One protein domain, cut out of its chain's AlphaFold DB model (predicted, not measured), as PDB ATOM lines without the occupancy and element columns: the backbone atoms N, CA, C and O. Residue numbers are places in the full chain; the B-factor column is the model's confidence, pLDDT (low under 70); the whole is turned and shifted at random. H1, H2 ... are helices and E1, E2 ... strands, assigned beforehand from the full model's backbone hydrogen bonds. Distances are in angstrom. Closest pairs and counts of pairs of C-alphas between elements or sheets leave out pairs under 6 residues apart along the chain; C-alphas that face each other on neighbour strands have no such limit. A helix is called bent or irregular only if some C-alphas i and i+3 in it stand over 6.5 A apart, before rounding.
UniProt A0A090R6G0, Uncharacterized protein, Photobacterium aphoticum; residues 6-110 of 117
ATOM      1  N   ALA A   6       2.160  24.785 -42.884       88.69
ATOM      2  CA  ALA A   6       1.217  25.231 -41.869       88.69
ATOM      3  C   ALA A   6       0.127  26.097 -42.509       88.69
ATOM      4  O   ALA A   6       0.429  27.063 -43.211       88.69
ATOM      5  N   TYR A   7      -1.138  25.751 -42.275       88.12
ATOM      6  CA  TYR A   7      -2.299  26.476 -42.788       88.12
ATOM      7  C   TYR A   7      -3.226  26.905 -41.654       88.12
ATOM      8  O   TYR A   7      -3.537  26.117 -40.759       88.12
ATOM      9  N   ASP A   8      -3.739  28.126 -41.764       87.25
ATOM     10  CA  ASP A   8      -4.821  28.635 -40.931       87.25
ATOM     11  C   ASP A   8      -6.138  28.513 -41.697       87.25
ATOM     12  O   ASP A   8      -6.270  28.960 -42.838       87.25
ATOM     13  N   VAL A   9      -7.141  27.897 -41.085       85.81
ATOM     14  CA  VAL A   9      -8.438  27.644 -41.705       85.81
ATOM     15  C   VAL A   9      -9.540  28.290 -40.873       85.81
ATOM     16  O   VAL A   9      -9.669  28.043 -39.676       85.81
ATOM     17  N   LYS A  10     -10.373  29.100 -41.530       84.38
ATOM     18  CA  LYS A  10     -11.540  29.769 -40.938       84.38
ATOM     19  C   LYS A  10     -12.821  29.393 -41.673       84.38
ATOM     20  O   LYS A  10     -12.808  29.161 -42.883       84.38
ATOM     21  N   LEU A  11     -13.959  29.376 -40.981       81.88
ATOM     22  CA  LEU A  11     -15.263  29.190 -41.632       81.88
ATOM     23  C   LEU A  11     -15.752  30.511 -42.239       81.88
ATOM     24  O   LEU A  11     -15.780  31.551 -41.585       81.88
ATOM     25  N   ARG A  12     -16.184  30.471 -43.500       74.38
ATOM     26  CA  ARG A  12     -16.862  31.590 -44.166       74.38
ATOM     27  C   ARG A  12     -18.277  31.748 -43.607       74.38
ATOM     28  O   ARG A  12     -18.946  30.758 -43.319       74.38
ATOM     29  N   PHE A  13     -18.746  32.994 -43.533       70.56
ATOM     30  CA  PHE A  13     -20.136  33.356 -43.213       70.56
ATOM     31  C   PHE A  13     -20.631  32.967 -41.803       70.56
ATOM     32  O   PHE A  13     -21.835  32.843 -41.591       70.56
ATOM     33  N   ARG A  14     -19.733  32.803 -40.820       70.31
ATOM     34  CA  ARG A  14     -20.090  32.689 -39.393       70.31
ATOM     35  C   ARG A  14     -19.319  33.706 -38.550       70.31
ATOM     36  O   ARG A  14     -18.095  33.756 -38.633       70.31
ATOM     37  N   LYS A  15     -20.038  34.482 -37.728       58.16
ATOM     38  CA  LYS A  15     -19.462  35.297 -36.644       58.16
ATOM     39  C   LYS A  15     -19.085  34.344 -35.493       58.16
ATOM     40  O   LYS A  15     -19.868  33.445 -35.202       58.16
ATOM     41  N   CYS A  16     -17.889  34.491 -34.915       65.31
ATOM     42  CA  CYS A  16     -17.295  33.569 -33.924       65.31
ATOM     43  C   CYS A  16     -17.021  32.145 -34.456       65.31
ATOM     44  O   CYS A  16     -17.470  31.154 -33.883       65.31
ATOM     45  N   SER A  17     -16.310  32.027 -35.584       71.06
ATOM     46  CA  SER A  17     -15.886  30.711 -36.078       71.06
ATOM     47  C   SER A  17     -14.630  30.198 -35.354       71.06
ATOM     48  O   SER A  17     -13.753  30.997 -35.032       71.06
ATOM     49  N   PRO A  18     -14.523  28.878 -35.098       79.38
ATOM     50  CA  PRO A  18     -13.298  28.284 -34.575       79.38
ATOM     51  C   PRO A  18     -12.141  28.479 -35.563       79.38
ATOM     52  O   PRO A  18     -12.314  28.295 -36.772       79.38
ATOM     53  N   ASN A  19     -10.965  28.818 -35.033       82.56
ATOM     54  CA  ASN A  19      -9.719  28.822 -35.794       82.56
ATOM     55  C   ASN A  19      -9.189  27.388 -35.863       82.56
ATOM     56  O   ASN A  19      -8.941  26.766 -34.833       82.56
ATOM     57  N   ILE A  20      -9.046  26.858 -37.074       87.62
ATOM     58  CA  ILE A  20      -8.534  25.509 -37.309       87.62
ATOM     59  C   ILE A  20      -7.113  25.637 -37.849       87.62
ATOM     60  O   ILE A  20      -6.897  26.280 -38.872       87.62
ATOM     61  N   TYR A  21      -6.159  24.995 -37.186       88.69
ATOM     62  CA  TYR A  21      -4.755  24.988 -37.584       88.69
ATOM     63  C   TYR A  21      -4.408  23.628 -38.188       88.69
ATOM     64  O   TYR A  21      -4.576  22.599 -37.538       88.69
ATOM     65  N   GLN A  22      -3.938  23.607 -39.435       89.31
ATOM     66  CA  GLN A  22      -3.423  22.398 -40.075       89.31
ATOM     67  C   GLN A  22      -1.906  22.500 -40.160       89.31
ATOM     68  O   GLN A  22      -1.375  23.267 -40.958       89.31
ATOM     69  N   ILE A  23      -1.220  21.708 -39.344       89.31
ATOM     70  CA  ILE A  23       0.237  21.704 -39.245       89.31
ATOM     71  C   ILE A  23       0.722  20.332 -39.689       89.31
ATOM     72  O   ILE A  23       0.201  19.303 -39.258       89.31
ATOM     73  N   THR A  24       1.682  20.293 -40.599       88.56
ATOM     74  CA  THR A  24       2.260  19.047 -41.099       88.56
ATOM     75  C   THR A  24       3.762  19.216 -41.212       88.56
ATOM     76  O   THR A  24       4.232  20.227 -41.728       88.56
ATOM     77  N   CYS A  25       4.509  18.225 -40.727       85.94
ATOM     78  CA  CYS A  25       5.955  18.145 -40.894       85.94
ATOM     79  C   CYS A  25       6.327  16.896 -41.704       85.94
ATOM     80  O   CYS A  25       5.620  15.886 -41.681       85.94
ATOM     81  N   SER A  26       7.426  16.987 -42.446       80.69
ATOM     82  CA  SER A  26       7.991  15.906 -43.262       80.69
ATOM     83  C   SER A  26       8.453  14.699 -42.434       80.69
ATOM     84  O   SER A  26       8.280  13.563 -42.879       80.69
ATOM     85  N   GLY A  27       8.956  14.920 -41.215       80.19
ATOM     86  CA  GLY A  27       9.485  13.883 -40.328       80.19
ATOM     87  C   GLY A  27      10.955  13.540 -40.604       80.19
ATOM     88  O   GLY A  27      11.604  14.124 -41.470       80.19
ATOM     89  N   ILE A  28      11.485  12.571 -39.848       69.75
ATOM     90  CA  ILE A  28      12.891  12.140 -39.894       69.75
ATOM     91  C   ILE A  28      13.047  11.092 -41.016       69.75
ATOM     92  O   ILE A  28      12.454  10.021 -40.914       69.75
ATOM     93  N   LYS A  29      13.843  11.383 -42.063       65.81
ATOM     94  CA  LYS A  29      14.103  10.559 -43.284       65.81
ATOM     95  C   LYS A  29      13.075  10.618 -44.418       65.81
ATOM     96  O   LYS A  29      13.081   9.762 -45.301       65.81
ATOM     97  N   ASN A  30      12.205  11.611 -44.423       65.25
ATOM     98  CA  ASN A  30      11.118  11.674 -45.387       65.25
ATOM     99  C   ASN A  30      11.269  12.920 -46.264       65.25
ATOM    100  O   ASN A  30      10.785  13.997 -45.934       65.25
ATOM    101  N   GLU A  31      11.965  12.753 -47.387       67.69
ATOM    102  CA  GLU A  31      12.098  13.762 -48.438       67.69
ATOM    103  C   GLU A  31      11.472  13.227 -49.716       67.69
ATOM    104  O   GLU A  31      11.705  12.087 -50.125       67.69
ATOM    105  N   PHE A  32      10.628  14.037 -50.343       68.62
ATOM    106  CA  PHE A  32       9.995  13.653 -51.593       68.62
ATOM    107  C   PHE A  32      10.901  14.031 -52.773       68.62
ATOM    108  O   PHE A  32      11.564  15.066 -52.727       68.62
ATOM    109  N   PRO A  33      10.945  13.264 -53.872       74.56
ATOM    110  CA  PRO A  33      11.720  13.667 -55.040       74.56
ATOM    111  C   PRO A  33      11.249  15.029 -55.584       74.56
ATOM    112  O   PRO A  33      10.092  15.199 -55.979       74.56
ATOM    113  N   ASN A  34      12.171  15.999 -55.632       72.88
ATOM    114  CA  ASN A  34      11.897  17.407 -55.962       72.88
ATOM    115  C   ASN A  34      11.176  17.602 -57.309       72.88
ATOM    116  O   ASN A  34      10.322  18.482 -57.438       72.88
ATOM    117  N   GLY A  35      11.488  16.773 -58.311       72.75
ATOM    118  CA  GLY A  35      10.858  16.848 -59.633       72.75
ATOM    119  C   GLY A  35       9.359  16.546 -59.591       72.75
ATOM    120  O   GLY A  35       8.558  17.303 -60.140       72.75
ATOM    121  N   LEU A  36       8.968  15.484 -58.882       76.38
ATOM    122  CA  LEU A  36       7.566  15.086 -58.766       76.38
ATOM    123  C   LEU A  36       6.785  16.070 -57.884       76.38
ATOM    124  O   LEU A  36       5.648  16.402 -58.210       76.38
ATOM    125  N   LEU A  37       7.417  16.612 -56.833       73.81
ATOM    126  CA  LEU A  37       6.814  17.652 -55.994       73.81
ATOM    127  C   LEU A  37       6.403  18.876 -56.817       73.81
ATOM    128  O   LEU A  37       5.293  19.377 -56.655       73.81
ATOM    129  N   ARG A  38       7.268  19.334 -57.731       75.00
ATOM    130  CA  ARG A  38       6.985  20.499 -58.580       75.00
ATOM    131  C   ARG A  38       5.795  20.253 -59.515       75.00
ATOM    132  O   ARG A  38       4.983  21.153 -59.706       75.00
ATOM    133  N   VAL A  39       5.672  19.047 -60.074       79.88
ATOM    134  CA  VAL A  39       4.530  18.677 -60.929       79.88
ATOM    135  C   VAL A  39       3.242  18.599 -60.109       79.88
ATOM    136  O   VAL A  39       2.228  19.166 -60.512       79.88
ATOM    137  N   CYS A  40       3.282  17.961 -58.936       79.56
ATOM    138  CA  CYS A  40       2.130  17.884 -58.041       79.56
ATOM    139  C   CYS A  40       1.682  19.267 -57.549       79.56
ATOM    140  O   CYS A  40       0.484  19.530 -57.546       79.56
ATOM    141  N   ASP A  41       2.610  20.164 -57.194       76.31
ATOM    142  CA  ASP A  41       2.294  21.540 -56.784       76.31
ATOM    143  C   ASP A  41       1.661  22.342 -57.933       76.31
ATOM    144  O   ASP A  41       0.674  23.054 -57.744       76.31
ATOM    145  N   PHE A  42       2.159  22.164 -59.160       80.25
ATOM    146  CA  PHE A  42       1.567  22.785 -60.343       80.25
ATOM    147  C   PHE A  42       0.138  22.289 -60.605       80.25
ATOM    148  O   PHE A  42      -0.771  23.096 -60.821       80.25
ATOM    149  N   MET A  43      -0.082  20.973 -60.541       79.38
ATOM    150  CA  MET A  43      -1.412  20.380 -60.688       79.38
ATOM    151  C   MET A  43      -2.356  20.815 -59.565       79.38
ATOM    152  O   MET A  43      -3.495  21.175 -59.855       79.38
ATOM    153  N   ASP A  44      -1.895  20.843 -58.310       76.44
ATOM    154  CA  ASP A  44      -2.674  21.325 -57.162       76.44
ATOM    155  C   ASP A  44      -3.096  22.779 -57.373       76.44
ATOM    156  O   ASP A  44      -4.269  23.129 -57.238       76.44
ATOM    157  N   ARG A  45      -2.165  23.627 -57.817       75.06
ATOM    158  CA  ARG A  45      -2.432  25.039 -58.077       75.06
ATOM    159  C   ARG A  45      -3.438  25.251 -59.204       75.06
ATOM    160  O   ARG A  45      -4.231  26.184 -59.107       75.06
ATOM    161  N   ILE A  46      -3.443  24.419 -60.245       77.31
ATOM    162  CA  ILE A  46      -4.448  24.494 -61.318       77.31
ATOM    163  C   ILE A  46      -5.797  23.958 -60.831       77.31
ATOM    164  O   ILE A  46      -6.807  24.656 -60.925       77.31
ATOM    165  N   LEU A  47      -5.816  22.746 -60.274       72.75
ATOM    166  CA  LEU A  47      -7.036  22.041 -59.879       72.75
ATOM    167  C   LEU A  47      -7.741  22.704 -58.693       72.75
ATOM    168  O   LEU A  47      -8.972  22.689 -58.637       72.75
ATOM    169  N   TYR A  48      -6.994  23.330 -57.785       66.31
ATOM    170  CA  TYR A  48      -7.506  23.946 -56.558       66.31
ATOM    171  C   TYR A  48      -7.278  25.459 -56.481       66.31
ATOM    172  O   TYR A  48      -7.437  26.056 -55.413       66.31
ATOM    173  N   SER A  49      -6.980  26.117 -57.609       67.75
ATOM    174  CA  SER A  49      -7.036  27.582 -57.696       67.75
ATOM    175  C   SER A  49      -8.401  28.100 -57.203       67.75
ATOM    176  O   SER A  49      -9.428  27.454 -57.444       67.75
ATOM    177  N   PRO A  50      -8.476  29.290 -56.572       62.78
ATOM    178  CA  PRO A  50      -9.746  29.909 -56.186       62.78
ATOM    179  C   PRO A  50     -10.765  30.016 -57.332       62.78
ATOM    180  O   PRO A  50     -11.965  30.021 -57.075       62.78
ATOM    181  N   ARG A  51     -10.287  30.085 -58.584       64.94
ATOM    182  CA  ARG A  51     -11.107  30.164 -59.805       64.94
ATOM    183  C   ARG A  51     -11.309  28.818 -60.517       64.94
ATOM    184  O   ARG A  51     -11.875  28.797 -61.602       64.94
ATOM    185  N   SER A  52     -10.844  27.707 -59.946       67.38
ATOM    186  CA  SER A  52     -10.963  26.392 -60.582       67.38
ATOM    187  C   SER A  52     -12.417  25.888 -60.589       67.38
ATOM    188  O   SER A  52     -13.082  25.945 -59.547       67.38
ATOM    189  N   PRO A  53     -12.901  25.313 -61.709       65.12
ATOM    190  CA  PRO A  53     -14.230  24.703 -61.789       65.12
ATOM    191  C   PRO A  53     -14.405  23.527 -60.811       65.12
ATOM    192  O   PRO A  53     -15.509  23.300 -60.319       65.12
ATOM    193  N   LEU A  54     -13.324  22.839 -60.422       66.94
ATOM    194  CA  LEU A  54     -13.372  21.772 -59.410       66.94
ATOM    195  C   LEU A  54     -13.758  22.305 -58.019       66.94
ATOM    196  O   LEU A  54     -14.438  21.640 -57.235       66.94
ATOM    197  N   ASN A  55     -13.366  23.543 -57.711       64.00
ATOM    198  CA  ASN A  55     -13.710  24.196 -56.449       64.00
ATOM    199  C   ASN A  55     -15.206  24.565 -56.393       64.00
ATOM    200  O   ASN A  55     -15.780  24.741 -55.317       64.00
ATOM    201  N   TRP A  56     -15.874  24.639 -57.553       62.69
ATOM    202  CA  TRP A  56     -17.318  24.834 -57.619       62.69
ATOM    203  C   TRP A  56     -18.097  23.577 -57.198       62.69
ATOM    204  O   TRP A  56     -19.118  23.708 -56.515       62.69
ATOM    205  N   LEU A  57     -17.580  22.392 -57.538       68.94
ATOM    206  CA  LEU A  57     -18.204  21.092 -57.267       68.94
ATOM    207  C   LEU A  57     -17.935  20.566 -55.842       68.94
ATOM    208  O   LEU A  57     -18.695  19.750 -55.323       68.94
ATOM    209  N   THR A  58     -16.872  21.029 -55.175       64.31
ATOM    210  CA  THR A  58     -16.463  20.499 -53.860       64.31
ATOM    211  C   THR A  58     -17.056  21.264 -52.664       64.31
ATOM    212  O   THR A  58     -17.256  22.481 -52.677       64.31
ATOM    213  N   LYS A  59     -17.295  20.550 -51.549       55.91
ATOM    214  CA  LYS A  59     -17.835  21.090 -50.277       55.91
ATOM    215  C   LYS A  59     -16.907  22.093 -49.551       55.91
ATOM    216  O   LYS A  59     -17.312  22.663 -48.537       55.91
ATOM    217  N   ARG A  60     -15.693  22.366 -50.055       63.31
ATOM    218  CA  ARG A  60     -14.710  23.299 -49.454       63.31
ATOM    219  C   ARG A  60     -15.081  24.786 -49.568       63.31
ATOM    220  O   ARG A  60     -14.453  25.606 -48.905       63.31
ATOM    221  N   LYS A  61     -16.145  25.147 -50.301       66.38
ATOM    222  CA  LYS A  61     -16.638  26.538 -50.454       66.38
ATOM    223  C   LYS A  61     -16.870  27.309 -49.153       66.38
ATOM    224  O   LYS A  61     -16.895  28.535 -49.191       66.38
ATOM    225  N   ARG A  62     -17.083  26.623 -48.028       73.88
ATOM    226  CA  ARG A  62     -17.367  27.246 -46.725       73.88
ATOM    227  C   ARG A  62     -16.118  27.512 -45.879       73.88
ATOM    228  O   ARG A  62     -16.271  28.014 -44.775       73.88
ATOM    229  N   LEU A  63     -14.909  27.218 -46.363       80.00
ATOM    230  CA  LEU A  63     -13.660  27.455 -45.631       80.00
ATOM    231  C   LEU A  63     -12.809  28.532 -46.328       80.00
ATOM    232  O   LEU A  63     -12.701  28.572 -47.554       80.00
ATOM    233  N   LYS A  64     -12.219  29.447 -45.556       80.44
ATOM    234  CA  LYS A  64     -11.074  30.269 -45.971       80.44
ATOM    235  C   LYS A  64      -9.826  29.549 -45.477       80.44
ATOM    236  O   LYS A  64      -9.709  29.320 -44.282       80.44
ATOM    237  N   VAL A  65      -8.951  29.160 -46.395       83.06
ATOM    238  CA  VAL A  65      -7.664  28.535 -46.081       83.06
ATOM    239  C   VAL A  65      -6.591  29.564 -46.387       83.06
ATOM    240  O   VAL A  65      -6.497  30.026 -47.526       83.06
ATOM    241  N   PHE A  66      -5.812  29.919 -45.382       84.00
ATOM    242  CA  PHE A  66      -4.692  30.834 -45.465       84.00
ATOM    243  C   PHE A  66      -3.412  30.018 -45.303       84.00
ATOM    244  O   PHE A  66      -3.274  29.244 -44.357       84.00
ATOM    245  N   LYS A  67      -2.507  30.127 -46.278       85.44
ATOM    246  CA  LYS A  67      -1.254  29.371 -46.271       85.44
ATOM    247  C   LYS A  67      -0.164  30.216 -45.623       85.44
ATOM    248  O   LYS A  67       0.023  31.339 -46.080       85.44
ATOM    249  N   ARG A  68       0.515  29.709 -44.586       86.44
ATOM    250  CA  ARG A  68       1.653  30.411 -43.979       86.44
ATOM    251  C   ARG A  68       2.885  30.176 -44.837       86.44
ATOM    252  O   ARG A  68       3.219  29.024 -45.120       86.44
ATOM    253  N   ASP A  69       3.525  31.257 -45.257       85.69
ATOM    254  CA  ASP A  69       4.796  31.180 -45.966       85.69
ATOM    255  C   ASP A  69       5.924  30.992 -44.927       85.69
ATOM    256  O   ASP A  69       5.867  31.610 -43.864       85.69
ATOM    257  N   PRO A  70       6.902  30.099 -45.165       86.31
ATOM    258  CA  PRO A  70       8.033  29.910 -44.263       86.31
ATOM    259  C   PRO A  70       8.961  31.130 -44.279       86.31
ATOM    260  O   PRO A  70       9.093  31.799 -45.302       86.31
ATOM    261  N   ASP A  71       9.655  31.368 -43.167       84.25
ATOM    262  CA  ASP A  71      10.632  32.453 -43.001       84.25
ATOM    263  C   ASP A  71      11.967  32.137 -43.701       84.25
ATOM    264  O   ASP A  71      13.018  31.973 -43.084       84.25
ATOM    265  N   LEU A  72      11.907  31.942 -45.018       81.06
ATOM    266  CA  LEU A  72      13.056  31.673 -45.873       81.06
ATOM    267  C   LEU A  72      13.049  32.605 -47.088       81.06
ATOM    268  O   LEU A  72      11.983  32.919 -47.623       81.06
ATOM    269  N   PRO A  73      14.229  33.012 -47.591       69.00
ATOM    270  CA  PRO A  73      14.318  33.827 -48.793       69.00
ATOM    271  C   PRO A  73      13.822  33.036 -50.012       69.00
ATOM    272  O   PRO A  73      14.435  32.057 -50.440       69.00
ATOM    273  N   GLY A  74      12.703  33.474 -50.590       65.69
ATOM    274  CA  GLY A  74      12.123  32.903 -51.805       65.69
ATOM    275  C   GLY A  74      10.610  32.716 -51.710       65.69
ATOM    276  O   GLY A  74      10.002  32.877 -50.663       65.69
ATOM    277  N   ASN A  75       9.980  32.353 -52.828       60.06
ATOM    278  CA  ASN A  75       8.527  32.148 -52.896       60.06
ATOM    279  C   ASN A  75       8.151  30.668 -52.659       60.06
ATOM    280  O   ASN A  75       7.266  30.115 -53.320       60.06
ATOM    281  N   HIS A  76       8.900  29.989 -51.786       65.62
ATOM    282  CA  HIS A  76       8.758  28.559 -51.533       65.62
ATOM    283  C   HIS A  76       7.810  28.331 -50.362       65.62
ATOM    284  O   HIS A  76       8.169  28.537 -49.216       65.62
ATOM    285  N   ARG A  77       6.594  27.867 -50.654       67.69
ATOM    286  CA  ARG A  77       5.561  27.612 -49.632       67.69
ATOM    287  C   ARG A  77       5.699  26.273 -48.918       67.69
ATOM    288  O   ARG A  77       5.047  26.041 -47.908       67.69
ATOM    289  N   LEU A  78       6.474  25.367 -49.504       71.69
ATOM    290  CA  LEU A  78       6.627  23.990 -49.061       71.69
ATOM    291  C   LEU A  78       8.099  23.738 -48.773       71.69
ATOM    292  O   LEU A  78       8.942  23.974 -49.640       71.69
ATOM    293  N   ILE A  79       8.391  23.220 -47.581       75.69
ATOM    294  CA  ILE A  79       9.747  22.805 -47.220       75.69
ATOM    295  C   ILE A  79       9.863  21.300 -47.405       75.69
ATOM    296  O   ILE A  79       9.224  20.518 -46.701       75.69
ATOM    297  N   ASN A  80      10.678  20.905 -48.376       76.38
ATOM    298  CA  ASN A  80      10.976  19.515 -48.688       76.38
ATOM    299  C   ASN A  80      12.357  19.147 -48.138       76.38
ATOM    300  O   ASN A  80      13.322  19.034 -48.887       76.38
ATOM    301  N   ARG A  81      12.450  19.060 -46.813       79.19
ATOM    302  CA  ARG A  81      13.639  18.604 -46.087       79.19
ATOM    303  C   ARG A  81      13.205  17.707 -44.947       79.19
ATOM    304  O   ARG A  81      12.106  17.900 -44.426       79.19
ATOM    305  N   SER A  82      14.058  16.783 -44.526       82.81
ATOM    306  CA  SER A  82      13.855  16.045 -43.279       82.81
ATOM    307  C   SER A  82      13.814  17.021 -42.097       82.81
ATOM    308  O   SER A  82      14.775  17.753 -41.859       82.81
ATOM    309  N   ALA A  83      12.700  17.051 -41.361       86.50
ATOM    310  CA  ALA A  83      12.510  18.003 -40.272       86.50
ATOM    311  C   ALA A  83      11.557  17.494 -39.182       86.50
ATOM    312  O   ALA A  83      10.649  16.701 -39.439       86.50
ATOM    313  N   ILE A  84      11.744  18.002 -37.965       88.94
ATOM    314  CA  ILE A  84      10.854  17.798 -36.817       88.94
ATOM    315  C   ILE A  84      10.005  19.056 -36.634       88.94
ATOM    316  O   ILE A  84      10.532  20.164 -36.645       88.94
ATOM    317  N   GLY A  85       8.690  18.897 -36.472       90.06
ATOM    318  CA  GLY A  85       7.791  20.012 -36.169       90.06
ATOM    319  C   GLY A  85       7.852  20.431 -34.701       90.06
ATOM    320  O   GLY A  85       7.777  19.587 -33.812       90.06
ATOM    321  N   GLU A  86       7.930  21.736 -34.458       91.62
ATOM    322  CA  GLU A  86       7.801  22.368 -33.145       91.62
ATOM    323  C   GLU A  86       6.552  23.262 -33.154       91.62
ATOM    324  O   GLU A  86       6.404  24.135 -34.012       91.62
ATOM    325  N   VAL A  87       5.643  23.052 -32.201       93.44
ATOM    326  CA  VAL A  87       4.446  23.884 -32.027       93.44
ATOM    327  C   VAL A  87       4.362  24.307 -30.571       93.44
ATOM    328  O   VAL A  87       4.333  23.457 -29.682       93.44
ATOM    329  N   ARG A  88       4.295  25.616 -30.326       92.56
ATOM    330  CA  ARG A  88       4.056  26.176 -28.993       92.56
ATOM    331  C   ARG A  88       2.648  26.739 -28.944       92.56
ATOM    332  O   ARG A  88       2.257  27.507 -29.822       92.56
ATOM    333  N   LEU A  89       1.894  26.337 -27.928       92.38
ATOM    334  CA  LEU A  89       0.521  26.770 -27.693       92.38
ATOM    335  C   LEU A  89       0.495  27.784 -26.543       92.38
ATOM    336  O   LEU A  89       1.308  27.685 -25.626       92.38
ATOM    337  N   ASP A  90      -0.424  28.746 -26.596       91.62
ATOM    338  CA  ASP A  90      -0.771  29.567 -25.435       91.62
ATOM    339  C   ASP A  90      -1.660  28.798 -24.441       91.62
ATOM    340  O   ASP A  90      -2.057  27.653 -24.669       91.62
ATOM    341  N   GLU A  91      -2.004  29.460 -23.336       91.69
ATOM    342  CA  GLU A  91      -2.886  28.929 -22.288       91.69
ATOM    343  C   GLU A  91      -4.290  28.557 -22.799       91.69
ATOM    344  O   GLU A  91      -4.966  27.722 -22.203       91.69
ATOM    345  N   ASN A  92      -4.722  29.136 -23.924       87.88
ATOM    346  CA  ASN A  92      -6.013  28.867 -24.557       87.88
ATOM    347  C   ASN A  92      -5.921  27.793 -25.660       87.88
ATOM    348  O   ASN A  92      -6.917  27.512 -26.331       87.88
ATOM    349  N   GLY A  93      -4.743  27.198 -25.880       83.12
ATOM    350  CA  GLY A  93      -4.504  26.186 -26.911       83.12
ATOM    351  C   GLY A  93      -4.324  26.744 -28.327       83.12
ATOM    352  O   GLY A  93      -4.317  25.973 -29.290       83.12
ATOM    353  N   LYS A  94      -4.176  28.063 -28.494       87.62
ATOM    354  CA  LYS A  94      -3.866  28.688 -29.784       87.62
ATOM    355  C   LYS A  94      -2.355  28.597 -30.044       87.62
ATOM    356  O   LYS A  94      -1.568  28.950 -29.170       87.62
ATOM    357  N   PRO A  95      -1.913  28.184 -31.243       89.75
ATOM    358  CA  PRO A  95      -0.498  28.168 -31.579       89.75
ATOM    359  C   PRO A  95       0.060  29.592 -31.656       89.75
ATOM    360  O   PRO A  95      -0.364  30.390 -32.497       89.75
ATOM    361  N   VAL A  96       1.020  29.886 -30.779       90.50
ATOM    362  CA  VAL A  96       1.789  31.140 -30.757       90.50
ATOM    363  C   VAL A  96       3.024  31.061 -31.642       90.50
ATOM    364  O   VAL A  96       3.465  32.076 -32.169       90.50
ATOM    365  N   ASP A  97       3.547  29.854 -31.841       91.62
ATOM    366  CA  ASP A  97       4.737  29.612 -32.641       91.62
ATOM    367  C   ASP A  97       4.620  28.258 -33.340       91.62
ATOM    368  O   ASP A  97       4.226  27.256 -32.733       91.62
ATOM    369  N   ILE A  98       4.922  28.251 -34.633       92.88
ATOM    370  CA  ILE A  98       4.916  27.063 -35.482       92.88
ATOM    371  C   ILE A  98       6.223  27.094 -36.251       92.88
ATOM    372  O   ILE A  98       6.452  28.000 -37.050       92.88
ATOM    373  N   ALA A  99       7.066  26.097 -36.035       92.25
ATOM    374  CA  ALA A  99       8.352  25.995 -36.694       92.25
ATOM    375  C   ALA A  99       8.687  24.546 -37.024       92.25
ATOM    376  O   ALA A  99       8.041  23.598 -36.575       92.25
ATOM    377  N   ILE A 100       9.724  24.378 -37.830       91.88
ATOM    378  CA  ILE A 100      10.355  23.094 -38.086       91.88
ATOM    379  C   ILE A 100      11.853  23.206 -37.820       91.88
ATOM    380  O   ILE A 100      12.470  24.225 -38.122       91.88
ATOM    381  N   LEU A 101      12.423  22.147 -37.262       90.12
ATOM    382  CA  LEU A 101      13.856  21.962 -37.059       90.12
ATOM    383  C   LEU A 101      14.354  20.985 -38.116       90.12
ATOM    384  O   LEU A 101      13.929  19.827 -38.128       90.12
ATOM    385  N   THR A 102      15.198  21.451 -39.029       87.94
ATOM    386  CA  THR A 102      15.739  20.614 -40.101       87.94
ATOM    387  C   THR A 102      16.881  19.736 -39.595       87.94
ATOM    388  O   THR A 102      17.462  19.983 -38.536       87.94
ATOM    389  N   ALA A 103      17.221  18.695 -40.357       83.31
ATOM    390  CA  ALA A 103      18.349  17.818 -40.042       83.31
ATOM    391  C   ALA A 103      19.703  18.558 -40.034       83.31
ATOM    392  O   ALA A 103      20.637  18.117 -39.369       83.31
ATOM    393  N   GLU A 104      19.794  19.694 -40.729       83.19
ATOM    394  CA  GLU A 104      20.977  20.563 -40.770       83.19
ATOM    395  C   GLU A 104      21.101  21.479 -39.537       83.19
ATOM    396  O   GLU A 104      22.061  22.239 -39.431       83.19
ATOM    397  N   GLY A 105      20.150  21.417 -38.597       84.06
ATOM    398  CA  GLY A 105      20.132  22.260 -37.399       84.06
ATOM    399  C   GLY A 105      19.521  23.647 -37.618       84.06
ATOM    400  O   GLY A 105      19.574  24.484 -36.719       84.06
ATOM    401  N   GLU A 106      18.921  23.899 -38.784       88.44
ATOM    402  CA  GLU A 106      18.221  25.152 -39.068       88.44
ATOM    403  C   GLU A 106      16.803  25.118 -38.489       88.44
ATOM    404  O   GLU A 106      16.082  24.122 -38.601       88.44
ATOM    405  N   ARG A 107      16.369  26.233 -37.897       91.12
ATOM    406  CA  ARG A 107      14.988  26.419 -37.449       91.12
ATOM    407  C   ARG A 107      14.255  27.330 -38.423       91.12
ATOM    408  O   ARG A 107      14.600  28.499 -38.543       91.12
ATOM    409  N   ILE A 108      13.221  26.809 -39.070       90.00
ATOM    410  CA  ILE A 108      12.399  27.555 -40.029       90.00
ATOM    411  C   ILE A 108      11.027  27.794 -39.407       90.00
ATOM    412  O   ILE A 108      10.302  26.842 -39.114       90.00
ATOM    413  N   ALA A 109      10.667  29.059 -39.205       91.25
ATOM    414  CA  ALA A 109       9.368  29.441 -38.665       91.25
ATOM    415  C   ALA A 109       8.311  29.588 -39.771       91.25
ATOM    416  O   ALA A 109       8.618  29.940 -40.907       91.25
ATOM    417  N   PHE A 110       7.050  29.351 -39.412       90.06
ATOM    418  CA  PHE A 110       5.867  29.663 -40.211       90.06
ATOM    419  C   PHE A 110       5.117  30.822 -39.535       90.06
ATOM    420  O   PHE A 110       4.195  30.573 -38.735       90.06
TER     421      PHE A 110
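AT A GLANCE: This is residues 6 to 110 of the 117 residues of an uncharacterized protein of Photobacterium aphoticum (UniProt A0A090R6G0). What does the model look like at first sight? It is an open, loose frame: two small three-stranded sheets, E2 E1 E3 and E4 E5 E6, meet with few contacts, and the long helix H1 stretches across a gap from them. Residues 25 to 33 lead to one end of H1, while the short helices H2 and H3 make the corner from its other end to E3. What are its parts, and how large is it? The printed part has 105 residues with three named helices and six named strands, in the order E1 E2 H1 H2 H3 E3 E4 E5 E6; both sheets are antiparallel, and the class is mixed, helices and strands. It is only just loose, close to compact, with a radius of gyration of the C-alphas of 15.7 A and spans of 42 by 41 by 23 A.

IN THESE COORDINATES: Where do the first elements lie? E1, residues 6 to 11, begins at C-alpha 6 (1.217, 25.231, -41.869) and is 17.0 A long; E2 is residues 20 to 24. H1, residues 34 to 47, begins at C-alpha 34 (11.897, 17.407, -55.962) and is 19.9 A long. What follows? H2 is residues 53 to 57, H3 residues 59 to 62 and E3 residues 63 to 67. E4, residues 83 to 89, is 19.5 A long and E5, residues 95 to 102, is 19.8 A long; E6, residues 107 to 109, ends at C-alpha 109 (9.368, 29.441, -38.665).

HOW THE PARTS SIT: How is the first sheet paired? E1 and E2 form an antiparallel hairpin at 158 degrees, with N 7 and O 22 at 2.8 A. E3 is antiparallel to E1, with N 8 and O 66 at 2.9 A. Where are the helices? H1 is on neither sheet; it and H2 only just touch, only at the corner, with 3 pairs of C-alphas within 8 A, Leu 47 and Leu 54 closest at 6.4 A. In H1 every O i to N i+4 pair is within hydrogen-bond range; in H2 0 of 1 is, but 2 of 2 O i to N i+3 pairs are. H3 is irregular, C-alphas 59 and 62 being 7.1 A apart, and too short for an O i to N i+4 pair. What of the second sheet? E4 E5 E6 is a meander, each strand the antiparallel neighbour of the one before, with N 86 and O 99 at 2.8 A and N 100 and O 108 at 2.8 A. The closest C-alphas of E1 and E5, Ala 6 and Ile 98, are 7.6 A apart.

THE WHOLE: How far does it reach? The two C-alphas farthest apart, those of Lys 15 and Glu 104, are 43.2 A apart. Is anything missing or long? The printed part has no cut, and the link from E3 to E4, residues 68 to 82, is long. Where is confidence low? The pLDDT is under 70 at residues 15 to 16, 28 to 32, 48 to 61 and 73 to 77.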